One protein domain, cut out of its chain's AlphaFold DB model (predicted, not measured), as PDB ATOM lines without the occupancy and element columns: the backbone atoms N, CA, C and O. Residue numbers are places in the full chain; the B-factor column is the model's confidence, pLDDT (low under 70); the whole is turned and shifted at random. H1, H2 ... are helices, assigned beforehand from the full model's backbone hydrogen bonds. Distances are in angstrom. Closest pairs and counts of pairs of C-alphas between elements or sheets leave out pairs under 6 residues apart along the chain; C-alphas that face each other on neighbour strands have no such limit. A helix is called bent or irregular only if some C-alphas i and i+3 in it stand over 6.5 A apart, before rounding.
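This is residues 393 to 406, 420 to 505 and 540 to 650 of the 907 residues of the protein "Condensin complex subunit 3-like protein" of Euroglyphus maynei (UniProt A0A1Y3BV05). The chain winds up and down as a curved, two-layered solenoid: H2, H4, H6, H8 and H10 stand side by side in an arc on its hollow side, and H1, H3, H5, H7 and H9 run back in a looser row along its outer side. H4 and H6 are at the middle, with H1 and H2 at one end and H9 and H10 at the other. The printed part has 211 residues with ten named helices, H1 to H10 in order, and no named strand; the class is all helix. It is compact, with a radius of gyration of the C-alphas of 18.0 A and spans of 51, 37 and 37 A.

H1, residues 393 to 406, touches H2, residues 420 to 437, the closest C-alphas being those of Leu 393 and Leu 431, 5.5 A apart. H3, residues 443 to 458, is apart from H2 and forms a helical hairpin with H4, residues 460 to 480, at a shallow tilt of 33 degrees, only just short of steep. H4 is irregular, with C-alphas 465 and 468 7.9 A apart, and has a kink of 90 degrees near residue 468. H4 touches H2, closest at the C-alphas of Cys 436 and Ile 476, 5.0 A. H5, residues 485 to 500, touches H6, residues 544 to 561, opposite ways at 6 degrees, a shallow tilt; the closest C-alphas, Gly 485 and Gly 561, are 5.7 A apart. H6 touches H4 the same way, closest at the C-alphas of Glu 471 and Ser 556, 4.6 A. H7, residues 566 to 579, forms a hairpin with H6, but they only just touch, with 3 pairs of C-alphas within 8 A. H6 touches H8, residues 590 to 604, closest at the C-alphas of Asn 555 and Ala 599, 4.5 A. H9, residues 608 to 624, is irregular, with C-alphas 613 and 616 7.4 A apart, and only just touches H8, only at the corner, with 3 pairs within 8 A. H10, residues 628 to 645, touches H8, closest at the C-alphas of Leu 594 and Ala 630, 5.3 A. Every O i to N i+4 pair is within hydrogen-bond range in H1, H2, H3, H5, H6, H8 and H10; the counts are 11 of 17 in H4, 6 of 10 in H7 and 11 of 13 in H9.

H1 begins at C-alpha 393, (21.999, -16.131, -15.945). From first to last C-alpha, H2 measures 26.2 A, H4 25.9 A, H6 25.9 A and H10 26.5 A. H10 ends at C-alpha 645, (33.137, -16.314, 21.629).

The C-alphas farthest apart, Lys 406 and Thr 648, are 57.9 A apart. Residues 407 to 419 and 506 to 539 are not printed; the gaps are 13.6 A and 16.2 A. Of the links printed whole, H7 to H8 is short and the others are tight. Mean pLDDT of the printed part is 78.0; 56 residues are under 70, among them 393 to 406, 420 to 441 and 561 to 571.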
ATOM      1  N   LEU A 393      22.715 -15.522 -17.062       52.34
ATOM      2  CA  LEU A 393      21.999 -16.131 -15.945       52.34
ATOM      3  C   LEU A 393      20.530 -16.372 -16.293       52.34
ATOM      4  O   LEU A 393      20.077 -17.497 -16.211       52.34
ATOM      5  N   MET A 394      19.802 -15.374 -16.790       54.72
ATOM      6  CA  MET A 394      18.366 -15.531 -17.048       54.72
ATOM      7  C   MET A 394      18.057 -16.444 -18.238       54.72
ATOM      8  O   MET A 394      17.198 -17.315 -18.147       54.72
ATOM      9  N   VAL A 395      18.768 -16.263 -19.356       56.09
ATOM     10  CA  VAL A 395      18.601 -17.108 -20.551       56.09
ATOM     11  C   VAL A 395      18.999 -18.543 -20.230       56.09
ATOM     12  O   VAL A 395      18.319 -19.477 -20.627       56.09
ATOM     13  N   PHE A 396      20.076 -18.727 -19.476       54.03
ATOM     14  CA  PHE A 396      20.592 -20.034 -19.124       54.03
ATOM     15  C   PHE A 396      19.723 -20.736 -18.081       54.03
ATOM     16  O   PHE A 396      19.417 -21.907 -18.266       54.03
ATOM     17  N   VAL A 397      19.272 -20.040 -17.032       57.69
ATOM     18  CA  VAL A 397      18.341 -20.589 -16.034       57.69
ATOM     19  C   VAL A 397      17.036 -20.996 -16.713       57.69
ATOM     20  O   VAL A 397      16.612 -22.137 -16.556       57.69
ATOM     21  N   ASN A 398      16.464 -20.141 -17.567       61.69
ATOM     22  CA  ASN A 398      15.254 -20.476 -18.319       61.69
ATOM     23  C   ASN A 398      15.477 -21.640 -19.295       61.69
ATOM     24  O   ASN A 398      14.664 -22.556 -19.323       61.69
ATOM     25  N   ASN A 399      16.595 -21.669 -20.028       58.72
ATOM     26  CA  ASN A 399      16.939 -22.788 -20.912       58.72
ATOM     27  C   ASN A 399      17.187 -24.091 -20.134       58.72
ATOM     28  O   ASN A 399      16.907 -25.171 -20.647       58.72
ATOM     29  N   THR A 400      17.715 -24.009 -18.911       56.78
ATOM     30  CA  THR A 400      17.953 -25.169 -18.039       56.78
ATOM     31  C   THR A 400      16.629 -25.728 -17.524       56.78
ATOM     32  O   THR A 400      16.425 -26.940 -17.568       56.78
ATOM     33  N   ILE A 401      15.705 -24.850 -17.118       62.75
ATOM     34  CA  ILE A 401      14.332 -25.209 -16.741       62.75
ATOM     35  C   ILE A 401      13.594 -25.818 -17.943       62.75
ATOM     36  O   ILE A 401      12.981 -26.876 -17.825       62.75
ATOM     37  N   GLU A 402      13.694 -25.199 -19.121       63.28
ATOM     38  CA  GLU A 402      13.050 -25.672 -20.349       63.28
ATOM     39  C   GLU A 402      13.607 -27.027 -20.809       63.28
ATOM     40  O   GLU A 402      12.845 -27.922 -21.176       63.28
ATOM     41  N   TRP A 403      14.929 -27.214 -20.755       60.53
ATOM     42  CA  TRP A 403      15.560 -28.501 -21.041       60.53
ATOM     43  C   TRP A 403      15.138 -29.576 -20.042       60.53
ATOM     44  O   TRP A 403      14.848 -30.694 -20.461       60.53
ATOM     45  N   TYR A 404      15.085 -29.264 -18.745       58.69
ATOM     46  CA  TYR A 404      14.653 -30.225 -17.732       58.69
ATOM     47  C   TYR A 404      13.219 -30.699 -17.999       58.69
ATOM     48  O   TYR A 404      12.964 -31.899 -18.073       58.69
ATOM     49  N   ASN A 405      12.314 -29.756 -18.269       63.88
ATOM     50  CA  ASN A 405      10.935 -30.072 -18.626       63.88
ATOM     51  C   ASN A 405      10.860 -30.945 -19.893       63.88
ATOM     52  O   ASN A 405      10.099 -31.901 -19.921       63.88
ATOM     53  N   LYS A 406      11.706 -30.685 -20.904       60.19
ATOM     54  CA  LYS A 406      11.794 -31.492 -22.139       60.19
ATOM     55  C   LYS A 406      12.436 -32.872 -21.953       60.19
ATOM     56  O   LYS A 406      12.141 -33.788 -22.711       60.19
ATOM     57  N   ARG A 420      25.391 -34.691 -18.463       59.31
ATOM     58  CA  ARG A 420      24.868 -33.372 -18.850       59.31
ATOM     59  C   ARG A 420      24.253 -32.624 -17.664       59.31
ATOM     60  O   ARG A 420      24.471 -31.425 -17.540       59.31
ATOM     61  N   ARG A 421      23.565 -33.318 -16.746       60.06
ATOM     62  CA  ARG A 421      23.060 -32.744 -15.480       60.06
ATOM     63  C   ARG A 421      24.197 -32.145 -14.653       60.06
ATOM     64  O   ARG A 421      24.115 -31.025 -14.166       60.06
ATOM     65  N   LYS A 422      25.293 -32.887 -14.553       61.34
ATOM     66  CA  LYS A 422      26.539 -32.487 -13.901       61.34
ATOM     67  C   LYS A 422      27.161 -31.217 -14.510       61.34
ATOM     68  O   LYS A 422      27.649 -30.365 -13.771       61.34
ATOM     69  N   GLU A 423      27.134 -31.088 -15.832       59.69
ATOM     70  CA  GLU A 423      27.585 -29.894 -16.558       59.69
ATOM     71  C   GLU A 423      26.658 -28.688 -16.326       59.69
ATOM     72  O   GLU A 423      27.136 -27.598 -16.025       59.69
ATOM     73  N   LEU A 424      25.338 -28.889 -16.388       59.78
ATOM     74  CA  LEU A 424      24.347 -27.839 -16.124       59.78
ATOM     75  C   LEU A 424      24.454 -27.297 -14.693       59.78
ATOM     76  O   LEU A 424      24.441 -26.082 -14.517       59.78
ATOM     77  N   ASN A 425      24.639 -28.168 -13.695       62.72
ATOM     78  CA  ASN A 425      24.870 -27.752 -12.308       62.72
ATOM     79  C   ASN A 425      26.142 -26.901 -12.175       62.72
ATOM     80  O   ASN A 425      26.121 -25.864 -11.519       62.72
ATOM     81  N   PHE A 426      27.236 -27.289 -12.843       61.31
ATOM     82  CA  PHE A 426      28.463 -26.488 -12.851       61.31
ATOM     83  C   PHE A 426      28.231 -25.100 -13.465       61.31
ATOM     84  O   PHE A 426      28.610 -24.096 -12.868       61.31
ATOM     85  N   ILE A 427      27.572 -25.018 -14.625       62.47
ATOM     86  CA  ILE A 427      27.309 -23.725 -15.272       62.47
ATOM     87  C   ILE A 427      26.379 -22.864 -14.406       62.47
ATOM     88  O   ILE A 427      26.637 -21.674 -14.230       62.47
ATOM     89  N   PHE A 428      25.336 -23.458 -13.819       65.44
ATOM     90  CA  PHE A 428      24.440 -22.770 -12.893       65.44
ATOM     91  C   PHE A 428      25.210 -22.205 -11.690       65.44
ATOM     92  O   PHE A 428      25.065 -21.024 -11.385       65.44
ATOM     93  N   GLN A 429      26.105 -22.990 -11.080       64.62
ATOM     94  CA  GLN A 429      26.979 -22.535  -9.994       64.62
ATOM     95  C   GLN A 429      27.827 -21.321 -10.395       64.62
ATOM     96  O   GLN A 429      27.881 -20.341  -9.655       64.62
ATOM     97  N   GLN A 430      28.456 -21.348 -11.574       62.69
ATOM     98  CA  GLN A 430      29.272 -20.223 -12.045       62.69
ATOM     99  C   GLN A 430      28.431 -18.964 -12.282       62.69
ATOM    100  O   GLN A 430      28.841 -17.860 -11.927       62.69
ATOM    101  N   LEU A 431      27.226 -19.111 -12.833       65.00
ATOM    102  CA  LEU A 431      26.320 -17.984 -13.052       65.00
ATOM    103  C   LEU A 431      25.803 -17.384 -11.740       65.00
ATOM    104  O   LEU A 431      25.683 -16.164 -11.638       65.00
ATOM    105  N   ILE A 432      25.535 -18.215 -10.731       69.56
ATOM    106  CA  ILE A 432      25.185 -17.769  -9.380       69.56
ATOM    107  C   ILE A 432      26.353 -17.013  -8.738       69.56
ATOM    108  O   ILE A 432      26.145 -15.918  -8.222       69.56
ATOM    109  N   ASN A 433      27.586 -17.520  -8.848       66.50
ATOM    110  CA  ASN A 433      28.785 -16.829  -8.356       66.50
ATOM    111  C   ASN A 433      28.972 -15.451  -9.013       66.50
ATOM    112  O   ASN A 433      29.326 -14.482  -8.337       66.50
ATOM    113  N   ILE A 434      28.695 -15.345 -10.321       65.94
ATOM    114  CA  ILE A 434      28.653 -14.058 -11.031       65.94
ATOM    115  C   ILE A 434      27.555 -13.167 -10.439       65.94
ATOM    116  O   ILE A 434      27.819 -12.007 -10.131       65.94
ATOM    117  N   GLY A 435      26.351 -13.711 -10.238       64.81
ATOM    118  CA  GLY A 435      25.223 -13.009  -9.625       64.81
ATOM    119  C   GLY A 435      25.546 -12.445  -8.239       64.81
ATOM    120  O   GLY A 435      25.250 -11.284  -7.981       64.81
ATOM    121  N   CYS A 436      26.228 -13.208  -7.379       68.00
ATOM    122  CA  CYS A 436      26.633 -12.764  -6.042       68.00
ATOM    123  C   CYS A 436      27.583 -11.554  -6.065       68.00
ATOM    124  O   CYS A 436      27.589 -10.771  -5.119       68.00
ATOM    125  N   ARG A 437      28.383 -11.389  -7.128       64.31
ATOM    126  CA  ARG A 437      29.322 -10.261  -7.294       64.31
ATOM    127  C   ARG A 437      28.746  -9.107  -8.124       64.31
ATOM    128  O   ARG A 437      29.360  -8.043  -8.186       64.31
ATOM    129  N   TYR A 438      27.611  -9.313  -8.786       65.94
ATOM    130  CA  TYR A 438      26.997  -8.329  -9.668       65.94
ATOM    131  C   TYR A 438      26.124  -7.351  -8.876       65.94
ATOM    132  O   TYR A 438      25.236  -7.753  -8.127       65.94
ATOM    133  N   THR A 439      26.338  -6.050  -9.067       62.12
ATOM    134  CA  THR A 439      25.498  -5.015  -8.460       62.12
ATOM    135  C   THR A 439      24.256  -4.781  -9.319       62.12
ATOM    136  O   THR A 439      24.312  -4.176 -10.388       62.12
ATOM    137  N   ILE A 440      23.108  -5.269  -8.847       69.31
ATOM    138  CA  ILE A 440      21.820  -5.054  -9.513       69.31
ATOM    139  C   ILE A 440      21.339  -3.636  -9.178       69.31
ATOM    140  O   ILE A 440      20.923  -3.370  -8.055       69.31
ATOM    141  N   SER A 441      21.409  -2.721 -10.145       63.31
ATOM    142  CA  SER A 441      20.950  -1.331  -9.990       63.31
ATOM    143  C   SER A 441      19.539  -1.081 -10.537       63.31
ATOM    144  O   SER A 441      18.890  -0.115 -10.145       63.31
ATOM    145  N   ASP A 442      19.049  -1.945 -11.430       75.62
ATOM    146  CA  ASP A 442      17.758  -1.803 -12.109       75.62
ATOM    147  C   ASP A 442      16.661  -2.644 -11.430       75.62
ATOM    148  O   ASP A 442      16.764  -3.870 -11.310       75.62
ATOM    149  N   THR A 443      15.569  -1.987 -11.032       75.38
ATOM    150  CA  THR A 443      14.409  -2.613 -10.377       75.38
ATOM    151  C   THR A 443      13.666  -3.582 -11.300       75.38
ATOM    152  O   THR A 443      13.140  -4.596 -10.839       75.38
ATOM    153  N   ALA A 444      13.645  -3.334 -12.614       72.06
ATOM    154  CA  ALA A 444      13.024  -4.242 -13.577       72.06
ATOM    155  C   ALA A 444      13.827  -5.541 -13.727       72.06
ATOM    156  O   ALA A 444      13.247  -6.622 -13.876       72.06
ATOM    157  N   GLN A 445      15.157  -5.447 -13.661       70.50
ATOM    158  CA  GLN A 445      16.046  -6.608 -13.645       70.50
ATOM    159  C   GLN A 445      15.895  -7.398 -12.348       70.50
ATOM    160  O   GLN A 445      15.708  -8.613 -12.416       70.50
ATOM    161  N   TRP A 446      15.872  -6.719 -11.196       79.56
ATOM    162  CA  TRP A 446      15.602  -7.350  -9.903       79.56
ATOM    163  C   TRP A 446      14.293  -8.143  -9.917       79.56
ATOM    164  O   TRP A 446      14.301  -9.339  -9.645       79.56
ATOM    165  N   ASN A 447      13.184  -7.527 -10.339       78.62
ATOM    166  CA  ASN A 447      11.875  -8.189 -10.363       78.62
ATOM    167  C   ASN A 447      11.868  -9.460 -11.231       78.62
ATOM    168  O   ASN A 447      11.150 -10.416 -10.941       78.62
ATOM    169  N   ARG A 448      12.655  -9.496 -12.313       72.12
ATOM    170  CA  ARG A 448      12.800 -10.690 -13.161       72.12
ATOM    171  C   ARG A 448      13.648 -11.771 -12.488       72.12
ATOM    172  O   ARG A 448      13.270 -12.942 -12.538       72.12
ATOM    173  N   ILE A 449      14.760 -11.380 -11.868       74.44
ATOM    174  CA  ILE A 449      15.657 -12.275 -11.123       74.44
ATOM    175  C   ILE A 449      14.905 -12.905  -9.945       74.44
ATOM    176  O   ILE A 449      14.878 -14.129  -9.817       74.44
ATOM    177  N   GLU A 450      14.211 -12.087  -9.153       81.94
ATOM    178  CA  GLU A 450      13.405 -12.524  -8.014       81.94
ATOM    179  C   GLU A 450      12.326 -13.522  -8.451       81.94
ATOM    180  O   GLU A 450      12.239 -14.612  -7.892       81.94
ATOM    181  N   ARG A 451      11.546 -13.214  -9.500       80.25
ATOM    182  CA  ARG A 451      10.524 -14.137 -10.035       80.25
ATOM    183  C   ARG A 451      11.106 -15.479 -10.465       80.25
ATOM    184  O   ARG A 451      10.501 -16.518 -10.218       80.25
ATOM    185  N   THR A 452      12.272 -15.461 -11.100       75.19
ATOM    186  CA  THR A 452      12.910 -16.679 -11.611       75.19
ATOM    187  C   THR A 452      13.399 -17.548 -10.465       75.19
ATOM    188  O   THR A 452      13.055 -18.726 -10.408       75.19
ATOM    189  N   PHE A 453      14.104 -16.977  -9.490       82.06
ATOM    190  CA  PHE A 453      14.540 -17.737  -8.324       82.06
ATOM    191  C   PHE A 453      13.380 -18.188  -7.438       82.06
ATOM    192  O   PHE A 453      13.405 -19.313  -6.950       82.06
ATOM    193  N   ARG A 454      12.309 -17.392  -7.321       82.81
ATOM    194  CA  ARG A 454      11.057 -17.845  -6.702       82.81
ATOM    195  C   ARG A 454      10.482 -19.055  -7.432       82.81
ATOM    196  O   ARG A 454      10.103 -20.007  -6.770       82.81
ATOM    197  N   SER A 455      10.469 -19.074  -8.766       78.88
ATOM    198  CA  SER A 455       9.983 -20.239  -9.523       78.88
ATOM    199  C   SER A 455      10.835 -21.496  -9.300       78.88
ATOM    200  O   SER A 455      10.282 -22.585  -9.171       78.88
ATOM    201  N   VAL A 456      12.159 -21.342  -9.166       77.88
ATOM    202  CA  VAL A 456      13.083 -22.441  -8.831       77.88
ATOM    203  C   VAL A 456      12.825 -22.956  -7.416       77.88
ATOM    204  O   VAL A 456      12.759 -24.164  -7.211       77.88
ATOM    205  N   ILE A 457      12.639 -22.050  -6.452       81.56
ATOM    206  CA  ILE A 457      12.401 -22.398  -5.048       81.56
ATOM    207  C   ILE A 457      11.001 -22.958  -4.834       81.56
ATOM    208  O   ILE A 457      10.856 -23.748  -3.913       81.56
ATOM    209  N   LEU A 458       9.987 -22.554  -5.613       81.19
ATOM    210  CA  LEU A 458       8.574 -22.935  -5.460       81.19
ATOM    211  C   LEU A 458       8.178 -24.214  -6.227       81.19
ATOM    212  O   LEU A 458       7.251 -24.899  -5.801       81.19
ATOM    213  N   ASN A 459       8.885 -24.586  -7.292       79.44
ATOM    214  CA  ASN A 459       8.607 -25.806  -8.054       79.44
ATOM    215  C   ASN A 459       9.307 -27.038  -7.441       79.44
ATOM    216  O   ASN A 459      10.519 -27.017  -7.238       79.44
ATOM    217  N   ASP A 460       8.561 -28.117  -7.187       73.25
ATOM    218  CA  ASP A 460       9.068 -29.329  -6.517       73.25
ATOM    219  C   ASP A 460      10.181 -30.047  -7.298       73.25
ATOM    220  O   ASP A 460      11.161 -30.505  -6.705       73.25
ATOM    221  N   ASP A 461      10.070 -30.111  -8.627       69.00
ATOM    222  CA  ASP A 461      11.064 -30.778  -9.468       69.00
ATOM    223  C   ASP A 461      12.367 -29.964  -9.560       69.00
ATOM    224  O   ASP A 461      13.467 -30.518  -9.483       69.00
ATOM    225  N   LEU A 462      12.252 -28.637  -9.704       70.88
ATOM    226  CA  LEU A 462      13.409 -27.736  -9.762       70.88
ATOM    227  C   LEU A 462      14.116 -27.649  -8.410       70.88
ATOM    228  O   LEU A 462      15.348 -27.629  -8.359       70.88
ATOM    229  N   TYR A 463      13.353 -27.661  -7.319       76.88
ATOM    230  CA  TYR A 463      13.902 -27.683  -5.974       76.88
ATOM    231  C   TYR A 463      14.825 -28.888  -5.762       76.88
ATOM    232  O   TYR A 463      15.944 -28.724  -5.287       76.88
ATOM    233  N   GLY A 464      14.414 -30.087  -6.190       72.50
ATOM    234  CA  GLY A 464      15.238 -31.297  -6.072       72.50
ATOM    235  C   GLY A 464      16.557 -31.264  -6.863       72.50
ATOM    236  O   GLY A 464      17.429 -32.103  -6.634       72.50
ATOM    237  N   LEU A 465      16.719 -30.328  -7.804       68.12
ATOM    238  CA  LEU A 465      17.952 -30.133  -8.577       68.12
ATOM    239  C   LEU A 465      18.844 -29.028  -8.015       68.12
ATOM    240  O   LEU A 465      20.064 -29.128  -8.142       68.12
ATOM    241  N   PHE A 466      18.235 -27.975  -7.466       73.19
ATOM    242  CA  PHE A 466      18.907 -26.720  -7.129       73.19
ATOM    243  C   PHE A 466      18.837 -26.349  -5.640       73.19
ATOM    244  O   PHE A 466      19.183 -25.225  -5.277       73.19
ATOM    245  N   ASN A 467      18.409 -27.268  -4.770       79.06
ATOM    246  CA  ASN A 467      18.354 -27.071  -3.318       79.06
ATOM    247  C   ASN A 467      19.696 -26.622  -2.705       79.06
ATOM    248  O   ASN A 467      19.685 -25.813  -1.780       79.06
ATOM    249  N   ASP A 468      20.829 -27.071  -3.253       79.50
ATOM    250  CA  ASP A 468      22.176 -26.670  -2.821       79.50
ATOM    251  C   ASP A 468      22.487 -25.179  -3.082       79.50
ATOM    252  O   ASP A 468      23.417 -24.622  -2.502       79.50
ATOM    253  N   TYR A 469      21.715 -24.500  -3.942       80.12
ATOM    254  CA  TYR A 469      21.955 -23.105  -4.337       80.12
ATOM    255  C   TYR A 469      21.038 -22.089  -3.647       80.12
ATOM    256  O   TYR A 469      21.124 -20.899  -3.950       80.12
ATOM    257  N   ILE A 470      20.171 -22.513  -2.723       86.00
ATOM    258  CA  ILE A 470      19.244 -21.602  -2.029       86.00
ATOM    259  C   ILE A 470      20.011 -20.534  -1.248       86.00
ATOM    260  O   ILE A 470      19.683 -19.353  -1.336       86.00
ATOM    261  N   GLU A 471      21.055 -20.924  -0.524       85.88
ATOM    262  CA  GLU A 471      21.895 -19.999   0.234       85.88
ATOM    263  C   GLU A 471      22.591 -18.958  -0.676       85.88
ATOM    264  O   GLU A 471      22.419 -17.756  -0.447       85.88
ATOM    265  N   PRO A 472      23.275 -19.339  -1.775       84.38
ATOM    266  CA  PRO A 472      23.745 -18.377  -2.770       84.38
ATOM    267  C   PRO A 472      22.652 -17.474  -3.368       84.38
ATOM    268  O   PRO A 472      22.875 -16.279  -3.555       84.38
ATOM    269  N   ILE A 473      21.455 -18.003  -3.643       85.56
ATOM    270  CA  ILE A 473      20.324 -17.210  -4.154       85.56
ATOM    271  C   ILE A 473      19.912 -16.139  -3.137       85.56
ATOM    272  O   ILE A 473      19.766 -14.967  -3.492       85.56
ATOM    273  N   LEU A 474      19.770 -16.508  -1.863       87.00
ATOM    274  CA  LEU A 474      19.475 -15.552  -0.795       87.00
ATOM    275  C   LEU A 474      20.626 -14.554  -0.590       87.00
ATOM    276  O   LEU A 474      20.373 -13.405  -0.225       87.00
ATOM    277  N   SER A 475      21.868 -14.942  -0.896       85.19
ATOM    278  CA  SER A 475      23.026 -14.035  -0.892       85.19
ATOM    279  C   SER A 475      22.901 -12.935  -1.955       85.19
ATOM    280  O   SER A 475      23.209 -11.772  -1.699       85.19
ATOM    281  N   ILE A 476      22.363 -13.256  -3.136       82.75
ATOM    282  CA  ILE A 476      22.020 -12.249  -4.159       82.75
ATOM    283  C   ILE A 476      20.920 -11.316  -3.636       82.75
ATOM    284  O   ILE A 476      20.987 -10.101  -3.840       82.75
ATOM    285  N   PHE A 477      19.925 -11.865  -2.930       86.50
ATOM    286  CA  PHE A 477      18.809 -11.082  -2.396       86.50
ATOM    287  C   PHE A 477      19.276 -10.077  -1.339       86.50
ATOM    288  O   PHE A 477      18.955  -8.893  -1.437       86.50
ATOM    289  N   ILE A 478      20.091 -10.504  -0.368       85.06
ATOM    290  CA  ILE A 478      20.608  -9.600   0.671       85.06
ATOM    291  C   ILE A 478      21.544  -8.524   0.101       85.06
ATOM    292  O   ILE A 478      21.523  -7.391   0.587       85.06
ATOM    293  N   ASN A 479      22.317  -8.844  -0.946       82.25
ATOM    294  CA  ASN A 479      23.180  -7.881  -1.633       82.25
ATOM    295  C   ASN A 479      22.356  -6.780  -2.310       82.25
ATOM    296  O   ASN A 479      22.697  -5.603  -2.196       82.25
ATOM    297  N   TYR A 480      21.241  -7.139  -2.955       82.81
ATOM    298  CA  TYR A 480      20.299  -6.160  -3.503       82.81
ATOM    299  C   TYR A 480      19.633  -5.321  -2.401       82.81
ATOM    300  O   TYR A 480      19.549  -4.100  -2.518       82.81
ATOM    301  N   PHE A 481      19.241  -5.948  -1.287       84.19
ATOM    302  CA  PHE A 481      18.683  -5.260  -0.116       84.19
ATOM    303  C   PHE A 481      19.719  -4.479   0.711       84.19
ATOM    304  O   PHE A 481      19.390  -3.991   1.793       84.19
ATOM    305  N   GLN A 482      20.968  -4.359   0.240       81.50
ATOM    306  CA  GLN A 482      22.048  -3.622   0.908       81.50
ATOM    307  C   GLN A 482      22.267  -4.058   2.371       81.50
ATOM    308  O   GLN A 482      22.557  -3.239   3.242       81.50
ATOM    309  N   GLY A 483      22.102  -5.352   2.666       76.88
ATOM    310  CA  GLY A 483      22.263  -5.887   4.021       76.88
ATOM    311  C   GLY A 483      21.033  -5.761   4.929       76.88
ATOM    312  O   GLY A 483      21.133  -6.039   6.125       76.88
ATOM    313  N   ASN A 484      19.864  -5.367   4.408       81.38
ATOM    314  CA  ASN A 484      18.636  -5.278   5.201       81.38
ATOM    315  C   ASN A 484      18.018  -6.664   5.484       81.38
ATOM    316  O   ASN A 484      17.170  -7.163   4.742       81.38
ATOM    317  N   GLY A 485      18.405  -7.262   6.616       78.44
ATOM    318  CA  GLY A 485      17.925  -8.582   7.044       78.44
ATOM    319  C   GLY A 485      16.411  -8.682   7.281       78.44
ATOM    320  O   GLY A 485      15.862  -9.777   7.205       78.44
ATOM    321  N   LYS A 486      15.703  -7.564   7.512       80.94
ATOM    322  CA  LYS A 486      14.237  -7.578   7.666       80.94
ATOM    323  C   LYS A 486      13.534  -7.858   6.336       80.94
ATOM    324  O   LYS A 486      12.651  -8.700   6.290       80.94
ATOM    325  N   GLN A 487      13.968  -7.212   5.251       82.69
ATOM    326  CA  GLN A 487      13.411  -7.462   3.914       82.69
ATOM    327  C   GLN A 487      13.680  -8.898   3.453       82.69
ATOM    328  O   GLN A 487      12.816  -9.534   2.856       82.69
ATOM    329  N   LEU A 488      14.856  -9.436   3.791       85.94
ATOM    330  CA  LEU A 488      15.172 -10.837   3.532       85.94
ATOM    331  C   LEU A 488      14.276 -11.786   4.346       85.94
ATOM    332  O   LEU A 488      13.804 -12.788   3.806       85.94
ATOM    333  N   LEU A 489      14.010 -11.466   5.618       83.88
ATOM    334  CA  LEU A 489      13.091 -12.229   6.466       83.88
ATOM    335  C   LEU A 489      11.672 -12.226   5.886       83.88
ATOM    336  O   LEU A 489      11.063 -13.287   5.801       83.88
ATOM    337  N   ASP A 490      11.177 -11.077   5.426       83.56
ATOM    338  CA  ASP A 490       9.843 -10.956   4.828       83.56
ATOM    339  C   ASP A 490       9.707 -11.841   3.574       83.56
ATOM    340  O   ASP A 490       8.738 -12.591   3.443       83.56
ATOM    341  N   VAL A 491      10.709 -11.831   2.683       85.12
ATOM    342  CA  VAL A 491      10.752 -12.712   1.496       85.12
ATOM    343  C   VAL A 491      10.824 -14.190   1.891       85.12
ATOM    344  O   VAL A 491      10.166 -15.029   1.282       85.12
ATOM    345  N   THR A 492      11.603 -14.517   2.921       85.50
ATOM    346  CA  THR A 492      11.761 -15.894   3.415       85.50
ATOM    347  C   THR A 492      10.455 -16.421   4.010       85.50
ATOM    348  O   THR A 492      10.045 -17.539   3.705       85.50
ATOM    349  N   LEU A 493       9.771 -15.608   4.819       83.81
ATOM    350  CA  LEU A 493       8.466 -15.939   5.390       83.81
ATOM    351  C   LEU A 493       7.410 -16.118   4.299       83.81
ATOM    352  O   LEU A 493       6.646 -17.076   4.349       83.81
ATOM    353  N   ASP A 494       7.397 -15.242   3.296       84.44
ATOM    354  CA  ASP A 494       6.503 -15.342   2.141       84.44
ATOM    355  C   ASP A 494       6.731 -16.643   1.349       84.44
ATOM    356  O   ASP A 494       5.772 -17.348   1.036       84.44
ATOM    357  N   LEU A 495       7.990 -17.034   1.111       85.19
ATOM    358  CA  LEU A 495       8.334 -18.316   0.484       85.19
ATOM    359  C   LEU A 495       7.850 -19.517   1.309       85.19
ATOM    360  O   LEU A 495       7.199 -20.407   0.761       85.19
ATOM    361  N   ILE A 496       8.131 -19.539   2.618       84.50
ATOM    362  CA  ILE A 496       7.726 -20.632   3.519       84.50
ATOM    363  C   ILE A 496       6.198 -20.743   3.585       84.50
ATOM    364  O   ILE A 496       5.652 -21.841   3.478       84.50
ATOM    365  N   ASN A 497       5.494 -19.615   3.706       83.00
ATOM    366  CA  ASN A 497       4.034 -19.590   3.760       83.00
ATOM    367  C   ASN A 497       3.405 -20.036   2.435       83.00
ATOM    368  O   ASN A 497       2.464 -20.826   2.455       83.00
ATOM    369  N   THR A 498       3.958 -19.608   1.295       83.19
ATOM    370  CA  THR A 498       3.490 -20.023  -0.040       83.19
ATOM    371  C   THR A 498       3.651 -21.532  -0.252       83.19
ATOM    372  O   THR A 498       2.786 -22.175  -0.840       83.19
ATOM    373  N   ILE A 499       4.740 -22.119   0.252       81.94
ATOM    374  CA  ILE A 499       4.982 -23.567   0.193       81.94
ATOM    375  C   ILE A 499       3.998 -24.326   1.102       81.94
ATOM    376  O   ILE A 499       3.444 -25.355   0.701       81.94
ATOM    377  N   ASN A 500       3.755 -23.803   2.310       74.88
ATOM    378  CA  ASN A 500       2.858 -24.407   3.296       74.88
ATOM    379  C   ASN A 500       1.380 -24.352   2.868       74.88
ATOM    380  O   ASN A 500       0.641 -25.305   3.099       74.88
ATOM    381  N   LEU A 501       0.954 -23.251   2.239       73.12
ATOM    382  CA  LEU A 501      -0.437 -22.972   1.867       73.12
ATOM    383  C   LEU A 501      -0.524 -22.378   0.442       73.12
ATOM    384  O   LEU A 501      -0.723 -21.170   0.285       73.12
ATOM    385  N   PRO A 502      -0.414 -23.206  -0.618       62.38
ATOM    386  CA  PRO A 502      -0.463 -22.728  -2.006       62.38
ATOM    387  C   PRO A 502      -1.821 -22.114  -2.383       62.38
ATOM    388  O   PRO A 502      -1.886 -21.208  -3.212       62.38
ATOM    389  N   GLU A 503      -2.900 -22.592  -1.756       54.50
ATOM    390  CA  GLU A 503      -4.297 -22.232  -2.046       54.50
ATOM    391  C   GLU A 503      -4.680 -20.811  -1.593       54.50
ATOM    392  O   GLU A 503      -5.670 -20.269  -2.067       54.50
ATOM    393  N   LEU A 504      -3.895 -20.182  -0.708       45.78
ATOM    394  CA  LEU A 504      -4.137 -18.817  -0.210       45.78
ATOM    395  C   LEU A 504      -3.381 -17.733  -1.000       45.78
ATOM    396  O   LEU A 504      -3.648 -16.544  -0.826       45.78
ATOM    397  N   HIS A 505      -2.427 -18.117  -1.854       44.31
ATOM    398  CA  HIS A 505      -1.521 -17.190  -2.547       44.31
ATOM    399  C   HIS A 505      -1.739 -17.098  -4.070       44.31
ATOM    400  O   HIS A 505      -1.046 -16.326  -4.742       44.31
ATOM    401  N   ILE A 540       3.139 -28.636   6.227       69.44
ATOM    402  CA  ILE A 540       4.349 -28.821   7.039       69.44
ATOM    403  C   ILE A 540       4.201 -29.954   8.072       69.44
ATOM    404  O   ILE A 540       5.184 -30.627   8.358       69.44
ATOM    405  N   GLU A 541       3.004 -30.191   8.617       67.50
ATOM    406  CA  GLU A 541       2.762 -31.245   9.617       67.50
ATOM    407  C   GLU A 541       2.434 -32.610   8.982       67.50
ATOM    408  O   GLU A 541       2.385 -33.618   9.682       67.50
ATOM    409  N   THR A 542       2.210 -32.662   7.662       65.62
ATOM    410  CA  THR A 542       1.716 -33.862   6.959       65.62
ATOM    411  C   THR A 542       2.671 -34.396   5.887       65.62
ATOM    412  O   THR A 542       2.671 -35.601   5.640       65.62
ATOM    413  N   ASP A 543       3.510 -33.548   5.278       78.06
ATOM    414  CA  ASP A 543       4.477 -33.930   4.240       78.06
ATOM    415  C   ASP A 543       5.934 -33.649   4.681       78.06
ATOM    416  O   ASP A 543       6.383 -32.493   4.687       78.06
ATOM    417  N   PRO A 544       6.721 -34.703   4.980       79.94
ATOM    418  CA  PRO A 544       8.126 -34.581   5.367       79.94
ATOM    419  C   PRO A 544       9.010 -33.847   4.346       79.94
ATOM    420  O   PRO A 544       9.946 -33.156   4.743       79.94
ATOM    421  N   LYS A 545       8.734 -33.944   3.036       80.19
ATOM    422  CA  LYS A 545       9.554 -33.274   2.004       80.19
ATOM    423  C   LYS A 545       9.344 -31.764   2.006       80.19
ATOM    424  O   LYS A 545      10.271 -30.999   1.738       80.19
ATOM    425  N   ILE A 546       8.125 -31.335   2.315       82.12
ATOM    426  CA  ILE A 546       7.776 -29.920   2.442       82.12
ATOM    427  C   ILE A 546       8.417 -29.341   3.697       82.12
ATOM    428  O   ILE A 546       9.010 -28.263   3.637       82.12
ATOM    429  N   LEU A 547       8.362 -30.078   4.808       83.94
ATOM    430  CA  LEU A 547       9.054 -29.712   6.038       83.94
ATOM    431  C   LEU A 547      10.572 -29.587   5.815       83.94
ATOM    432  O   LEU A 547      11.145 -28.553   6.160       83.94
ATOM    433  N   GLU A 548      11.206 -30.571   5.164       84.50
ATOM    434  CA  GLU A 548      12.637 -30.542   4.811       84.50
ATOM    435  C   GLU A 548      13.000 -29.267   4.033       84.50
ATOM    436  O   GLU A 548      13.953 -28.555   4.363       84.50
ATOM    437  N   ARG A 549      12.181 -28.926   3.035       86.75
ATOM    438  CA  ARG A 549      12.371 -27.744   2.199       86.75
ATOM    439  C   ARG A 549      12.226 -26.432   2.955       86.75
ATOM    440  O   ARG A 549      13.055 -25.537   2.776       86.75
ATOM    441  N   CYS A 550      11.207 -26.315   3.801       87.81
ATOM    442  CA  CYS A 550      10.995 -25.144   4.648       87.81
ATOM    443  C   CYS A 550      12.159 -24.945   5.629       87.81
ATOM    444  O   CYS A 550      12.640 -23.820   5.777       87.81
ATOM    445  N   ILE A 551      12.656 -26.024   6.247       86.56
ATOM    446  CA  ILE A 551      13.822 -25.958   7.137       86.56
ATOM    447  C   ILE A 551      15.070 -25.547   6.352       86.56
ATOM    448  O   ILE A 551      15.812 -24.694   6.825       86.56
ATOM    449  N   ASN A 552      15.302 -26.078   5.147       88.75
ATOM    450  CA  ASN A 552      16.477 -25.717   4.349       88.75
ATOM    451  C   ASN A 552      16.474 -24.237   3.914       88.75
ATOM    452  O   ASN A 552      17.500 -23.559   3.994       88.75
ATOM    453  N   ILE A 553      15.313 -23.700   3.517       87.44
ATOM    454  CA  ILE A 553      15.149 -22.267   3.215       87.44
ATOM    455  C   ILE A 553      15.429 -21.426   4.464       87.44
ATOM    456  O   ILE A 553      16.180 -20.453   4.401       87.44
ATOM    457  N   PHE A 554      14.868 -21.822   5.610       88.38
ATOM    458  CA  PHE A 554      15.087 -21.125   6.874       88.38
ATOM    459  C   PHE A 554      16.557 -21.173   7.319       88.38
ATOM    460  O   PHE A 554      17.120 -20.155   7.714       88.38
ATOM    461  N   ASN A 555      17.204 -22.329   7.185       88.81
ATOM    462  CA  ASN A 555      18.620 -22.521   7.476       88.81
ATOM    463  C   ASN A 555      19.505 -21.628   6.589       88.81
ATOM    464  O   ASN A 555      20.384 -20.930   7.091       88.81
ATOM    465  N   SER A 556      19.217 -21.589   5.283       87.69
ATOM    466  CA  SER A 556      19.911 -20.731   4.315       87.69
ATOM    467  C   SER A 556      19.762 -19.244   4.662       87.69
ATOM    468  O   SER A 556      20.730 -18.488   4.608       87.69
ATOM    469  N   PHE A 557      18.564 -18.817   5.074       87.88
ATOM    470  CA  PHE A 557      18.314 -17.454   5.549       87.88
ATOM    471  C   PHE A 557      19.168 -17.102   6.778       87.88
ATOM    472  O   PHE A 557      19.792 -16.038   6.813       87.88
ATOM    473  N   LEU A 558      19.219 -18.000   7.770       86.12
ATOM    474  CA  LEU A 558      19.997 -17.789   8.992       86.12
ATOM    475  C   LEU A 558      21.494 -17.650   8.695       86.12
ATOM    476  O   LEU A 558      22.141 -16.791   9.292       86.12
ATOM    477  N   HIS A 559      22.017 -18.442   7.753       84.19
ATOM    478  CA  HIS A 559      23.427 -18.414   7.364       84.19
ATOM    479  C   HIS A 559      23.823 -17.114   6.634       84.19
ATOM    480  O   HIS A 559      24.832 -16.498   6.968       84.19
ATOM    481  N   VAL A 560      23.010 -16.652   5.675       81.94
ATOM    482  CA  VAL A 560      23.324 -15.481   4.828       81.94
ATOM    483  C   VAL A 560      23.193 -14.148   5.566       81.94
ATOM    484  O   VAL A 560      23.934 -13.201   5.293       81.94
ATOM    485  N   GLY A 561      22.215 -14.024   6.461       66.50
ATOM    486  CA  GLY A 561      21.838 -12.705   6.958       66.50
ATOM    487  C   GLY A 561      20.797 -12.716   8.062       66.50
ATOM    488  O   GLY A 561      19.894 -11.877   8.044       66.50
ATOM    489  N   GLY A 562      20.919 -13.636   9.024       63.75
ATOM    490  CA  GLY A 562      20.105 -13.602  10.235       63.75
ATOM    491  C   GLY A 562      20.191 -12.224  10.933       63.75
ATOM    492  O   GLY A 562      21.247 -11.583  10.936       63.75
ATOM    493  N   PRO A 563      19.083 -11.712  11.484       60.94
ATOM    494  CA  PRO A 563      18.972 -10.322  11.881       60.94
ATOM    495  C   PRO A 563      19.701 -10.023  13.195       60.94
ATOM    496  O   PRO A 563      19.450 -10.649  14.218       60.94
ATOM    497  N   LYS A 564      20.520  -8.965  13.186       61.00
ATOM    498  CA  LYS A 564      21.310  -8.504  14.344       61.00
ATOM    499  C   LYS A 564      20.524  -7.642  15.347       61.00
ATOM    500  O   LYS A 564      21.060  -7.274  16.388       61.00
ATOM    501  N   ASN A 565      19.274  -7.295  15.029       61.69
ATOM    502  CA  ASN A 565      18.442  -6.378  15.812       61.69
ATOM    503  C   ASN A 565      17.429  -7.147  16.681       61.69
ATOM    504  O   ASN A 565      16.860  -8.151  16.241       61.69
ATOM    505  N   SER A 566      17.155  -6.643  17.890       57.47
ATOM    506  CA  SER A 566      16.280  -7.273  18.896       57.47
ATOM    507  C   SER A 566      14.849  -7.537  18.416       57.47
ATOM    508  O   SER A 566      14.272  -8.570  18.748       57.47
ATOM    509  N   ASP A 567      14.279  -6.642  17.609       59.03
ATOM    510  CA  ASP A 567      12.857  -6.699  17.240       59.03
ATOM    511  C   ASP A 567      12.551  -7.888  16.317       59.03
ATOM    512  O   ASP A 567      11.538  -8.574  16.453       59.03
ATOM    513  N   THR A 568      13.485  -8.195  15.425       62.81
ATOM    514  CA  THR A 568      13.431  -9.302  14.465       62.81
ATOM    515  C   THR A 568      13.703 -10.679  15.088       62.81
ATOM    516  O   THR A 568      13.236 -11.680  14.552       62.81
ATOM    517  N   LEU A 569      14.382 -10.753  16.242       65.88
ATOM    518  CA  LEU A 569      14.621 -12.009  16.977       65.88
ATOM    519  C   LEU A 569      13.321 -12.623  17.526       65.88
ATOM    520  O   LEU A 569      13.171 -13.844  17.547       65.88
ATOM    521  N   SER A 570      12.352 -11.788  17.910       66.56
ATOM    522  CA  SER A 570      11.057 -12.250  18.435       66.56
ATOM    523  C   SER A 570      10.236 -13.025  17.393       66.56
ATOM    524  O   SER A 570       9.684 -14.084  17.689       66.56
ATOM    525  N   SER A 571      10.221 -12.537  16.148       67.50
ATOM    526  CA  SER A 571       9.527 -13.174  15.020       67.50
ATOM    527  C   SER A 571      10.195 -14.490  14.609       67.50
ATOM    528  O   SER A 571       9.519 -15.428  14.186       67.50
ATOM    529  N   LEU A 572      11.515 -14.592  14.795       75.00
ATOM    530  CA  LEU A 572      12.267 -15.819  14.549       75.00
ATOM    531  C   LEU A 572      12.013 -16.900  15.591       75.00
ATOM    532  O   LEU A 572      11.962 -18.067  15.221       75.00
ATOM    533  N   GLY A 573      11.814 -16.539  16.861       72.94
ATOM    534  CA  GLY A 573      11.537 -17.513  17.921       72.94
ATOM    535  C   GLY A 573      10.308 -18.380  17.623       72.94
ATOM    536  O   GLY A 573      10.349 -19.598  17.796       72.94
ATOM    537  N   GLY A 574       9.236 -17.780  17.091       75.38
ATOM    538  CA  GLY A 574       8.035 -18.519  16.681       75.38
ATOM    539  C   GLY A 574       8.297 -19.510  15.540       75.38
ATOM    540  O   GLY A 574       7.854 -20.658  15.600       75.38
ATOM    541  N   LEU A 575       9.064 -19.088  14.530       78.38
ATOM    542  CA  LEU A 575       9.428 -19.926  13.385       78.38
ATOM    543  C   LEU A 575      10.403 -21.046  13.774       78.38
ATOM    544  O   LEU A 575      10.228 -22.188  13.353       78.38
ATOM    545  N   LEU A 576      11.378 -20.739  14.633       83.25
ATOM    546  CA  LEU A 576      12.329 -21.695  15.201       83.25
ATOM    547  C   LEU A 576      11.599 -22.797  15.974       83.25
ATOM    548  O   LEU A 576      11.898 -23.973  15.790       83.25
ATOM    549  N   ASN A 577      10.602 -22.447  16.793       80.56
ATOM    550  CA  ASN A 577       9.806 -23.451  17.501       80.56
ATOM    551  C   ASN A 577       9.081 -24.388  16.529       80.56
ATOM    552  O   ASN A 577       9.126 -25.608  16.667       80.56
ATOM    553  N   LYS A 578       8.402 -23.792  15.541       80.12
ATOM    554  CA  LYS A 578       7.528 -24.503  14.608       80.12
ATOM    555  C   LYS A 578       8.300 -25.423  13.663       80.12
ATOM    556  O   LYS A 578       7.884 -26.558  13.470       80.12
ATOM    557  N   LEU A 579       9.396 -24.939  13.079       82.19
ATOM    558  CA  LEU A 579      10.154 -25.674  12.064       82.19
ATOM    559  C   LEU A 579      11.295 -26.507  12.642       82.19
ATOM    560  O   LEU A 579      11.576 -27.574  12.108       82.19
ATOM    561  N   VAL A 580      11.960 -26.032  13.698       84.38
ATOM    562  CA  VAL A 580      13.249 -26.583  14.140       84.38
ATOM    563  C   VAL A 580      13.114 -27.365  15.443       84.38
ATOM    564  O   VAL A 580      13.352 -28.567  15.445       84.38
ATOM    565  N   LEU A 581      12.694 -26.729  16.545       82.69
ATOM    566  CA  LEU A 581      12.743 -27.359  17.877       82.69
ATOM    567  C   LEU A 581      11.871 -28.616  17.980       82.69
ATOM    568  O   LEU A 581      12.300 -29.610  18.560       82.69
ATOM    569  N   ARG A 582      10.678 -28.602  17.375       81.19
ATOM    570  CA  ARG A 582       9.777 -29.769  17.334       81.19
ATOM    571  C   ARG A 582      10.329 -30.941  16.517       81.19
ATOM    572  O   ARG A 582       9.889 -32.066  16.719       81.19
ATOM    573  N   ASN A 583      11.279 -30.679  15.619       83.00
ATOM    574  CA  ASN A 583      11.771 -31.632  14.625       83.00
ATOM    575  C   ASN A 583      13.234 -32.052  14.851       83.00
ATOM    576  O   ASN A 583      13.787 -32.785  14.030       83.00
ATOM    577  N   LEU A 584      13.856 -31.649  15.968       81.88
ATOM    578  CA  LEU A 584      15.216 -32.074  16.335       81.88
ATOM    579  C   LEU A 584      15.333 -33.600  16.454       81.88
ATOM    580  O   LEU A 584      16.319 -34.168  16.000       81.88
ATOM    581  N   THR A 585      14.303 -34.261  16.989       77.94
ATOM    582  CA  THR A 585      14.219 -35.723  17.158       77.94
ATOM    583  C   THR A 585      13.141 -36.348  16.263       77.94
ATOM    584  O   THR A 585      12.496 -37.325  16.639       77.94
ATOM    585  N   HIS A 586      12.919 -35.787  15.065       81.00
ATOM    586  CA  HIS A 586      11.889 -36.266  14.135       81.00
ATOM    587  C   HIS A 586      12.018 -37.784  13.864       81.00
ATOM    588  O   HIS A 586      13.081 -38.218  13.406       81.00
ATOM    589  N   PRO A 587      10.961 -38.595  14.085       73.12
ATOM    590  CA  PRO A 587      11.063 -40.059  14.104       73.12
ATOM    591  C   PRO A 587      11.374 -40.667  12.731       73.12
ATOM    592  O   PRO A 587      12.150 -41.616  12.643       73.12
ATOM    593  N   ASP A 588      10.830 -40.089  11.655       74.12
ATOM    594  CA  ASP A 588      10.802 -40.756  10.344       74.12
ATOM    595  C   ASP A 588      11.857 -40.264   9.335       74.12
ATOM    596  O   ASP A 588      11.940 -40.802   8.231       74.12
ATOM    597  N   SER A 589      12.659 -39.238   9.659       81.75
ATOM    598  CA  SER A 589      13.608 -38.656   8.692       81.75
ATOM    599  C   SER A 589      14.883 -38.099   9.325       81.75
ATOM    600  O   SER A 589      14.857 -37.104  10.050       81.75
ATOM    601  N   ASP A 590      16.013 -38.708   8.970       85.62
ATOM    602  CA  ASP A 590      17.357 -38.300   9.394       85.62
ATOM    603  C   ASP A 590      17.768 -36.942   8.787       85.62
ATOM    604  O   ASP A 590      18.448 -36.147   9.440       85.62
ATOM    605  N   THR A 591      17.321 -36.636   7.559       85.25
ATOM    606  CA  THR A 591      17.629 -35.366   6.871       85.25
ATOM    607  C   THR A 591      16.995 -34.179   7.587       85.25
ATOM    608  O   THR A 591      17.642 -33.147   7.763       85.25
ATOM    609  N   ILE A 592      15.759 -34.344   8.067       86.12
ATOM    610  CA  ILE A 592      15.031 -33.327   8.834       86.12
ATOM    611  C   ILE A 592      15.726 -33.068  10.171       86.12
ATOM    612  O   ILE A 592      15.910 -31.904  10.535       86.12
ATOM    613  N   ARG A 593      16.178 -34.122  10.867       87.12
ATOM    614  CA  ARG A 593      16.954 -33.973  12.110       87.12
ATOM    615  C   ARG A 593      18.247 -33.196  11.861       87.12
ATOM    616  O   ARG A 593      18.503 -32.197  12.532       87.12
ATOM    617  N   LEU A 594      19.013 -33.565  10.831       89.31
ATOM    618  CA  LEU A 594      20.262 -32.881  10.473       89.31
ATOM    619  C   LEU A 594      20.056 -31.407  10.096       89.31
ATOM    620  O   LEU A 594      20.796 -30.539  10.557       89.31
ATOM    621  N   LEU A 595      19.059 -31.106   9.260       87.50
ATOM    622  CA  LEU A 595      18.746 -29.730   8.863       87.50
ATOM    623  C   LEU A 595      18.240 -28.895  10.043       87.50
ATOM    624  O   LEU A 595      18.581 -27.717  10.136       87.50
ATOM    625  N   SER A 596      17.484 -29.500  10.961       89.19
ATOM    626  CA  SER A 596      17.029 -28.839  12.189       89.19
ATOM    627  C   SER A 596      18.214 -28.475  13.087       89.19
ATOM    628  O   SER A 596      18.297 -27.348  13.569       89.19
ATOM    629  N   ILE A 597      19.188 -29.374  13.242       90.88
ATOM    630  CA  ILE A 597      20.419 -29.098  14.000       90.88
ATOM    631  C   ILE A 597      21.212 -27.958  13.360       90.88
ATOM    632  O   ILE A 597      21.654 -27.057  14.071       90.88
ATOM    633  N   LYS A 598      21.346 -27.946  12.028       91.00
ATOM    634  CA  LYS A 598      22.007 -26.848  11.304       91.00
ATOM    635  C   LYS A 598      21.287 -25.515  11.488       91.00
ATOM    636  O   LYS A 598      21.925 -24.510  11.788       91.00
ATOM    637  N   ALA A 599      19.960 -25.510  11.376       89.25
ATOM    638  CA  ALA A 599      19.160 -24.307  11.570       89.25
ATOM    639  C   ALA A 599      19.265 -23.781  13.011       89.25
ATOM    640  O   ALA A 599      19.455 -22.582  13.211       89.25
ATOM    641  N   LEU A 600      19.204 -24.661  14.018       90.19
ATOM    642  CA  LEU A 600      19.429 -24.280  15.415       90.19
ATOM    643  C   LEU A 600      20.850 -23.742  15.615       90.19
ATOM    644  O   LEU A 600      21.039 -22.720  16.271       90.19
ATOM    645  N   GLY A 601      21.830 -24.406  15.003       89.81
ATOM    646  CA  GLY A 601      23.232 -24.015  14.997       89.81
ATOM    647  C   GLY A 601      23.446 -22.579  14.529       89.81
ATOM    648  O   GLY A 601      23.981 -21.731  15.245       89.81
ATOM    649  N   ASN A 602      22.918 -22.283  13.344       88.69
ATOM    650  CA  ASN A 602      22.994 -20.963  12.733       88.69
ATOM    651  C   ASN A 602      22.197 -19.897  13.502       88.69
ATOM    652  O   ASN A 602      22.626 -18.745  13.589       88.69
ATOM    653  N   TYR A 603      21.068 -20.268  14.113       86.94
ATOM    654  CA  TYR A 603      20.302 -19.370  14.979       86.94
ATOM    655  C   TYR A 603      21.099 -18.941  16.222       86.94
ATOM    656  O   TYR A 603      21.034 -17.784  16.641       86.94
ATOM    657  N   CYS A 604      21.897 -19.840  16.798       87.75
ATOM    658  CA  CYS A 604      22.677 -19.554  17.999       87.75
ATOM    659  C   CYS A 604      23.777 -18.497  17.788       87.75
ATOM    660  O   CYS A 604      24.084 -17.757  18.724       87.75
ATOM    661  N   PHE A 605      24.314 -18.325  16.573       85.75
ATOM    662  CA  PHE A 605      25.348 -17.312  16.291       85.75
ATOM    663  C   PHE A 605      24.897 -15.855  16.483       85.75
ATOM    664  O   PHE A 605      25.733 -14.952  16.462       85.75
ATOM    665  N   GLN A 606      23.605 -15.598  16.706       81.00
ATOM    666  CA  GLN A 606      23.112 -14.246  16.974       81.00
ATOM    667  C   GLN A 606      23.679 -13.663  18.276       81.00
ATOM    668  O   GLN A 606      23.996 -12.473  18.335       81.00
ATOM    669  N   SER A 607      23.816 -14.472  19.337       82.12
ATOM    670  CA  SER A 607      24.409 -14.004  20.595       82.12
ATOM    671  C   SER A 607      24.856 -15.139  21.523       82.12
ATOM    672  O   SER A 607      24.251 -16.208  21.578       82.12
ATOM    673  N   TRP A 608      25.882 -14.874  22.338       84.00
ATOM    674  CA  TRP A 608      26.397 -15.841  23.315       84.00
ATOM    675  C   TRP A 608      25.385 -16.282  24.405       84.00
ATOM    676  O   TRP A 608      25.454 -17.443  24.802       84.00
ATOM    677  N   PRO A 609      24.405 -15.467  24.869       84.19
ATOM    678  CA  PRO A 609      23.373 -15.954  25.790       84.19
ATOM    679  C   PRO A 609      22.430 -16.975  25.142       84.19
ATOM    680  O   PRO A 609      21.987 -17.910  25.808       84.19
ATOM    681  N   ILE A 610      22.151 -16.830  23.838       84.50
ATOM    682  CA  ILE A 610      21.357 -17.809  23.083       84.50
ATOM    683  C   ILE A 610      22.126 -19.128  22.999       84.50
ATOM    684  O   ILE A 610      21.551 -20.167  23.304       84.50
ATOM    685  N   ILE A 611      23.429 -19.088  22.692       87.75
ATOM    686  CA  ILE A 611      24.290 -20.283  22.724       87.75
ATOM    687  C   ILE A 611      24.165 -20.986  24.078       87.75
ATOM    688  O   ILE A 611      23.775 -22.148  24.118       87.75
ATOM    689  N   ASN A 612      24.399 -20.275  25.186       86.69
ATOM    690  CA  ASN A 612      24.345 -20.856  26.532       86.69
ATOM    691  C   ASN A 612      22.984 -21.486  26.877       86.69
ATOM    692  O   ASN A 612      22.937 -22.457  27.631       86.69
ATOM    693  N   SER A 613      21.899 -20.969  26.293       84.94
ATOM    694  CA  SER A 613      20.540 -21.502  26.459       84.94
ATOM    695  C   SER A 613      20.317 -22.830  25.721       84.94
ATOM    696  O   SER A 613      19.517 -23.648  26.164       84.94
ATOM    697  N   PHE A 614      21.017 -23.054  24.603       88.62
ATOM    698  CA  PHE A 614      20.877 -24.252  23.762       88.62
ATOM    699  C   PHE A 614      22.066 -25.225  23.863       88.62
ATOM    700  O   PHE A 614      21.981 -26.329  23.333       88.62
ATOM    701  N   LEU A 615      23.156 -24.885  24.567       87.19
ATOM    702  CA  LEU A 615      24.339 -25.752  24.707       87.19
ATOM    703  C   LEU A 615      24.003 -27.146  25.257       87.19
ATOM    704  O   LEU A 615      24.551 -28.128  24.763       87.19
ATOM    705  N   LYS A 616      23.083 -27.248  26.228       86.25
ATOM    706  CA  LYS A 616      22.643 -28.544  26.781       86.25
ATOM    707  C   LYS A 616      22.047 -29.456  25.701       86.25
ATOM    708  O   LYS A 616      22.339 -30.643  25.689       86.25
ATOM    709  N   ILE A 617      21.294 -28.884  24.760       88.25
ATOM    710  CA  ILE A 617      20.668 -29.622  23.653       88.25
ATOM    711  C   ILE A 617      21.730 -30.153  22.683       88.25
ATOM    712  O   ILE A 617      21.656 -31.302  22.265       88.25
ATOM    713  N   PHE A 618      22.758 -29.363  22.349       89.88
ATOM    714  CA  PHE A 618      23.855 -29.850  21.498       89.88
ATOM    715  C   PHE A 618      24.651 -30.984  22.154       89.88
ATOM    716  O   PHE A 618      25.067 -31.908  21.459       89.88
ATOM    717  N   VAL A 619      24.848 -30.920  23.474       87.75
ATOM    718  CA  VAL A 619      25.502 -31.982  24.254       87.75
ATOM    719  C   VAL A 619      24.672 -33.262  24.254       87.75
ATOM    720  O   VAL A 619      25.200 -34.327  23.959       87.75
ATOM    721  N   GLU A 620      23.368 -33.157  24.497       86.12
ATOM    722  CA  GLU A 620      22.454 -34.302  24.468       86.12
ATOM    723  C   GLU A 620      22.404 -34.958  23.082       86.12
ATOM    724  O   GLU A 620      22.549 -36.170  22.966       86.12
ATOM    725  N   ILE A 621      22.334 -34.164  22.008       88.38
ATOM    726  CA  ILE A 621      22.412 -34.674  20.629       88.38
ATOM    727  C   ILE A 621      23.752 -35.379  20.383       88.38
ATOM    728  O   ILE A 621      23.805 -36.417  19.731       88.38
ATOM    729  N   LEU A 622      24.856 -34.840  20.895       88.44
ATOM    730  CA  LEU A 622      26.173 -35.447  20.729       88.44
ATOM    731  C   LEU A 622      26.307 -36.795  21.465       88.44
ATOM    732  O   LEU A 622      27.058 -37.663  21.001       88.44
ATOM    733  N   GLU A 623      25.607 -36.984  22.582       84.62
ATOM    734  CA  GLU A 623      25.679 -38.187  23.422       84.62
ATOM    735  C   GLU A 623      24.640 -39.253  23.054       84.62
ATOM    736  O   GLU A 623      24.991 -40.432  22.964       84.62
ATOM    737  N   GLU A 624      23.392 -38.851  22.810       81.69
ATOM    738  CA  GLU A 624      22.230 -39.747  22.760       81.69
ATOM    739  C   GLU A 624      21.671 -39.978  21.346       81.69
ATOM    740  O   GLU A 624      20.945 -40.950  21.122       81.69
ATOM    741  N   GLU A 625      22.001 -39.128  20.366       81.81
ATOM    742  CA  GLU A 625      21.391 -39.204  19.034       81.81
ATOM    743  C   GLU A 625      21.825 -40.465  18.265       81.81
ATOM    744  O   GLU A 625      23.012 -40.752  18.070       81.81
ATOM    745  N   ASN A 626      20.838 -41.206  17.754       77.94
ATOM    746  CA  ASN A 626      21.072 -42.431  16.986       77.94
ATOM    747  C   ASN A 626      21.654 -42.150  15.596       77.94
ATOM    748  O   ASN A 626      22.410 -42.967  15.057       77.94
ATOM    749  N   TYR A 627      21.291 -41.011  14.995       82.19
ATOM    750  CA  TYR A 627      21.823 -40.614  13.701       82.19
ATOM    751  C   TYR A 627      23.200 -39.977  13.847       82.19
ATOM    752  O   TYR A 627      23.395 -38.909  14.418       82.19
ATOM    753  N   LEU A 628      24.183 -40.672  13.302       81.44
ATOM    754  CA  LEU A 628      25.574 -40.403  13.595       81.44
ATOM    755  C   LEU A 628      26.108 -39.104  12.956       81.44
ATOM    756  O   LEU A 628      26.921 -38.425  13.581       81.44
ATOM    757  N   ASP A 629      25.624 -38.705  11.773       85.12
ATOM    758  CA  ASP A 629      26.060 -37.449  11.134       85.12
ATOM    759  C   ASP A 629      25.542 -36.211  11.898       85.12
ATOM    760  O   ASP A 629      26.192 -35.165  11.902       85.12
ATOM    761  N   ALA A 630      24.406 -36.325  12.603       87.00
ATOM    762  CA  ALA A 630      23.896 -35.270  13.482       87.00
ATOM    763  C   ALA A 630      24.844 -34.992  14.660       87.00
ATOM    764  O   ALA A 630      25.057 -33.832  15.012       87.00
ATOM    765  N   ARG A 631      25.478 -36.035  15.211       90.25
ATOM    766  CA  ARG A 631      26.497 -35.907  16.266       90.25
ATOM    767  C   ARG A 631      27.717 -35.133  15.769       90.25
ATOM    768  O   ARG A 631      28.193 -34.220  16.439       90.25
ATOM    769  N   VAL A 632      28.197 -35.472  14.570       91.56
ATOM    770  CA  VAL A 632      29.326 -34.786  13.919       91.56
ATOM    771  C   VAL A 632      28.998 -33.311  13.685       91.56
ATOM    772  O   VAL A 632      29.837 -32.444  13.930       91.56
ATOM    773  N   GLU A 633      27.780 -33.007  13.245       92.75
ATOM    774  CA  GLU A 633      27.350 -31.632  13.006       92.75
ATOM    775  C   GLU A 633      27.199 -30.829  14.306       92.75
ATOM    776  O   GLU A 633      27.689 -29.703  14.387       92.75
ATOM    777  N   ALA A 634      26.612 -31.418  15.353       93.38
ATOM    778  CA  ALA A 634      26.538 -30.804  16.679       93.38
ATOM    779  C   ALA A 634      27.936 -30.471  17.227       93.38
ATOM    780  O   ALA A 634      28.163 -29.365  17.722       93.38
ATOM    781  N   LEU A 635      28.899 -31.387  17.064       95.00
ATOM    782  CA  LEU A 635      30.284 -31.177  17.478       95.00
ATOM    783  C   LEU A 635      30.933 -29.983  16.760       95.00
ATOM    784  O   LEU A 635      31.611 -29.184  17.408       95.00
ATOM    785  N   LYS A 636      30.712 -29.823  15.446       95.31
ATOM    786  CA  LYS A 636      31.225 -28.663  14.691       95.31
ATOM    787  C   LYS A 636      30.704 -27.349  15.262       95.31
ATOM    788  O   LYS A 636      31.510 -26.464  15.528       95.31
ATOM    789  N   TYR A 637      29.399 -27.249  15.531       95.00
ATOM    790  CA  TYR A 637      28.823 -26.044  16.136       95.00
ATOM    791  C   TYR A 637      29.404 -25.759  17.521       95.00
ATOM    792  O   TYR A 637      29.740 -24.613  17.802       95.00
ATOM    793  N   ILE A 638      29.597 -26.779  18.367       94.50
ATOM    794  CA  ILE A 638      30.252 -26.604  19.673       94.50
ATOM    795  C   ILE A 638      31.657 -25.997  19.493       94.50
ATOM    796  O   ILE A 638      31.994 -25.018  20.164       94.50
ATOM    797  N   PHE A 639      32.463 -26.527  18.564       95.56
ATOM    798  CA  PHE A 639      33.781 -25.965  18.249       95.56
ATOM    799  C   PHE A 639      33.700 -24.534  17.702       95.56
ATOM    800  O   PHE A 639      34.480 -23.682  18.130       95.56
ATOM    801  N   ASP A 640      32.756 -24.242  16.808       94.56
ATOM    802  CA  ASP A 640      32.586 -22.913  16.214       94.56
ATOM    803  C   ASP A 640      32.137 -21.878  17.252       94.56
ATOM    804  O   ASP A 640      32.667 -20.765  17.287       94.56
ATOM    805  N   TYR A 641      31.236 -22.240  18.170       93.31
ATOM    806  CA  TYR A 641      30.841 -21.374  19.281       93.31
ATOM    807  C   TYR A 641      32.050 -21.001  20.137       93.31
ATOM    808  O   TYR A 641      32.283 -19.814  20.407       93.31
ATOM    809  N   VAL A 642      32.844 -21.997  20.545       92.56
ATOM    810  CA  VAL A 642      34.067 -21.773  21.331       92.56
ATOM    811  C   VAL A 642      35.073 -20.942  20.527       92.56
ATOM    812  O   VAL A 642      35.704 -20.039  21.080       92.56
ATOM    813  N   GLY A 643      35.174 -21.162  19.215       91.62
ATOM    814  CA  GLY A 643      36.028 -20.387  18.314       91.62
ATOM    815  C   GLY A 643      35.631 -18.912  18.218       91.62
ATOM    816  O   GLY A 643      36.491 -18.034  18.281       91.62
ATOM    817  N   ILE A 644      34.336 -18.604  18.130       89.31
ATOM    818  CA  ILE A 644      33.850 -17.228  17.949       89.31
ATOM    819  C   ILE A 644      33.827 -16.445  19.262       89.31
ATOM    820  O   ILE A 644      34.292 -15.300  19.296       89.31
ATOM    821  N   TYR A 645      33.346 -17.034  20.360       87.50
ATOM    822  CA  TYR A 645      33.137 -16.314  21.629       87.50
ATOM    823  C   TYR A 645      34.165 -16.635  22.722       87.50
ATOM    824  O   TYR A 645      34.300 -15.848  23.661       87.50
ATOM    825  N   GLY A 646      34.951 -17.705  22.560       87.31
ATOM    826  CA  GLY A 646      35.942 -18.161  23.536       87.31
ATOM    827  C   GLY A 646      35.336 -19.056  24.616       87.31
ATOM    828  O   GLY A 646      34.161 -18.931  24.958       87.31
ATOM    829  N   ILE A 647      36.158 -19.940  25.185       86.00
ATOM    830  CA  ILE A 647      35.702 -20.932  26.170       86.00
ATOM    831  C   ILE A 647      35.193 -20.302  27.479       86.00
ATOM    832  O   ILE A 647      34.302 -20.843  28.118       86.00
ATOM    833  N   THR A 648      35.698 -19.123  27.856       85.19
ATOM    834  CA  THR A 648      35.365 -18.450  29.127       85.19
ATOM    835  C   THR A 648      33.944 -17.894  29.192       85.19
ATOM    836  O   THR A 648      33.427 -17.673  30.284       85.19
ATOM    837  N   LYS A 649      33.311 -17.633  28.040       84.81
ATOM    838  CA  LYS A 649      31.932 -17.118  27.963       84.81
ATOM    839  C   LYS A 649      30.881 -18.227  27.876       84.81
ATOM    840  O   LYS A 649      29.689 -17.934  27.999       84.81
ATOM    841  N   MET A 650      31.315 -19.467  27.659       86.25
ATOM    842  CA  MET A 650      30.429 -20.616  27.518       86.25
ATOM    843  C   MET A 650      30.087 -21.191  28.876       86.25
ATOM    844  O   MET A 650      30.975 -21.588  29.620       86.25
TER     845      MET A 650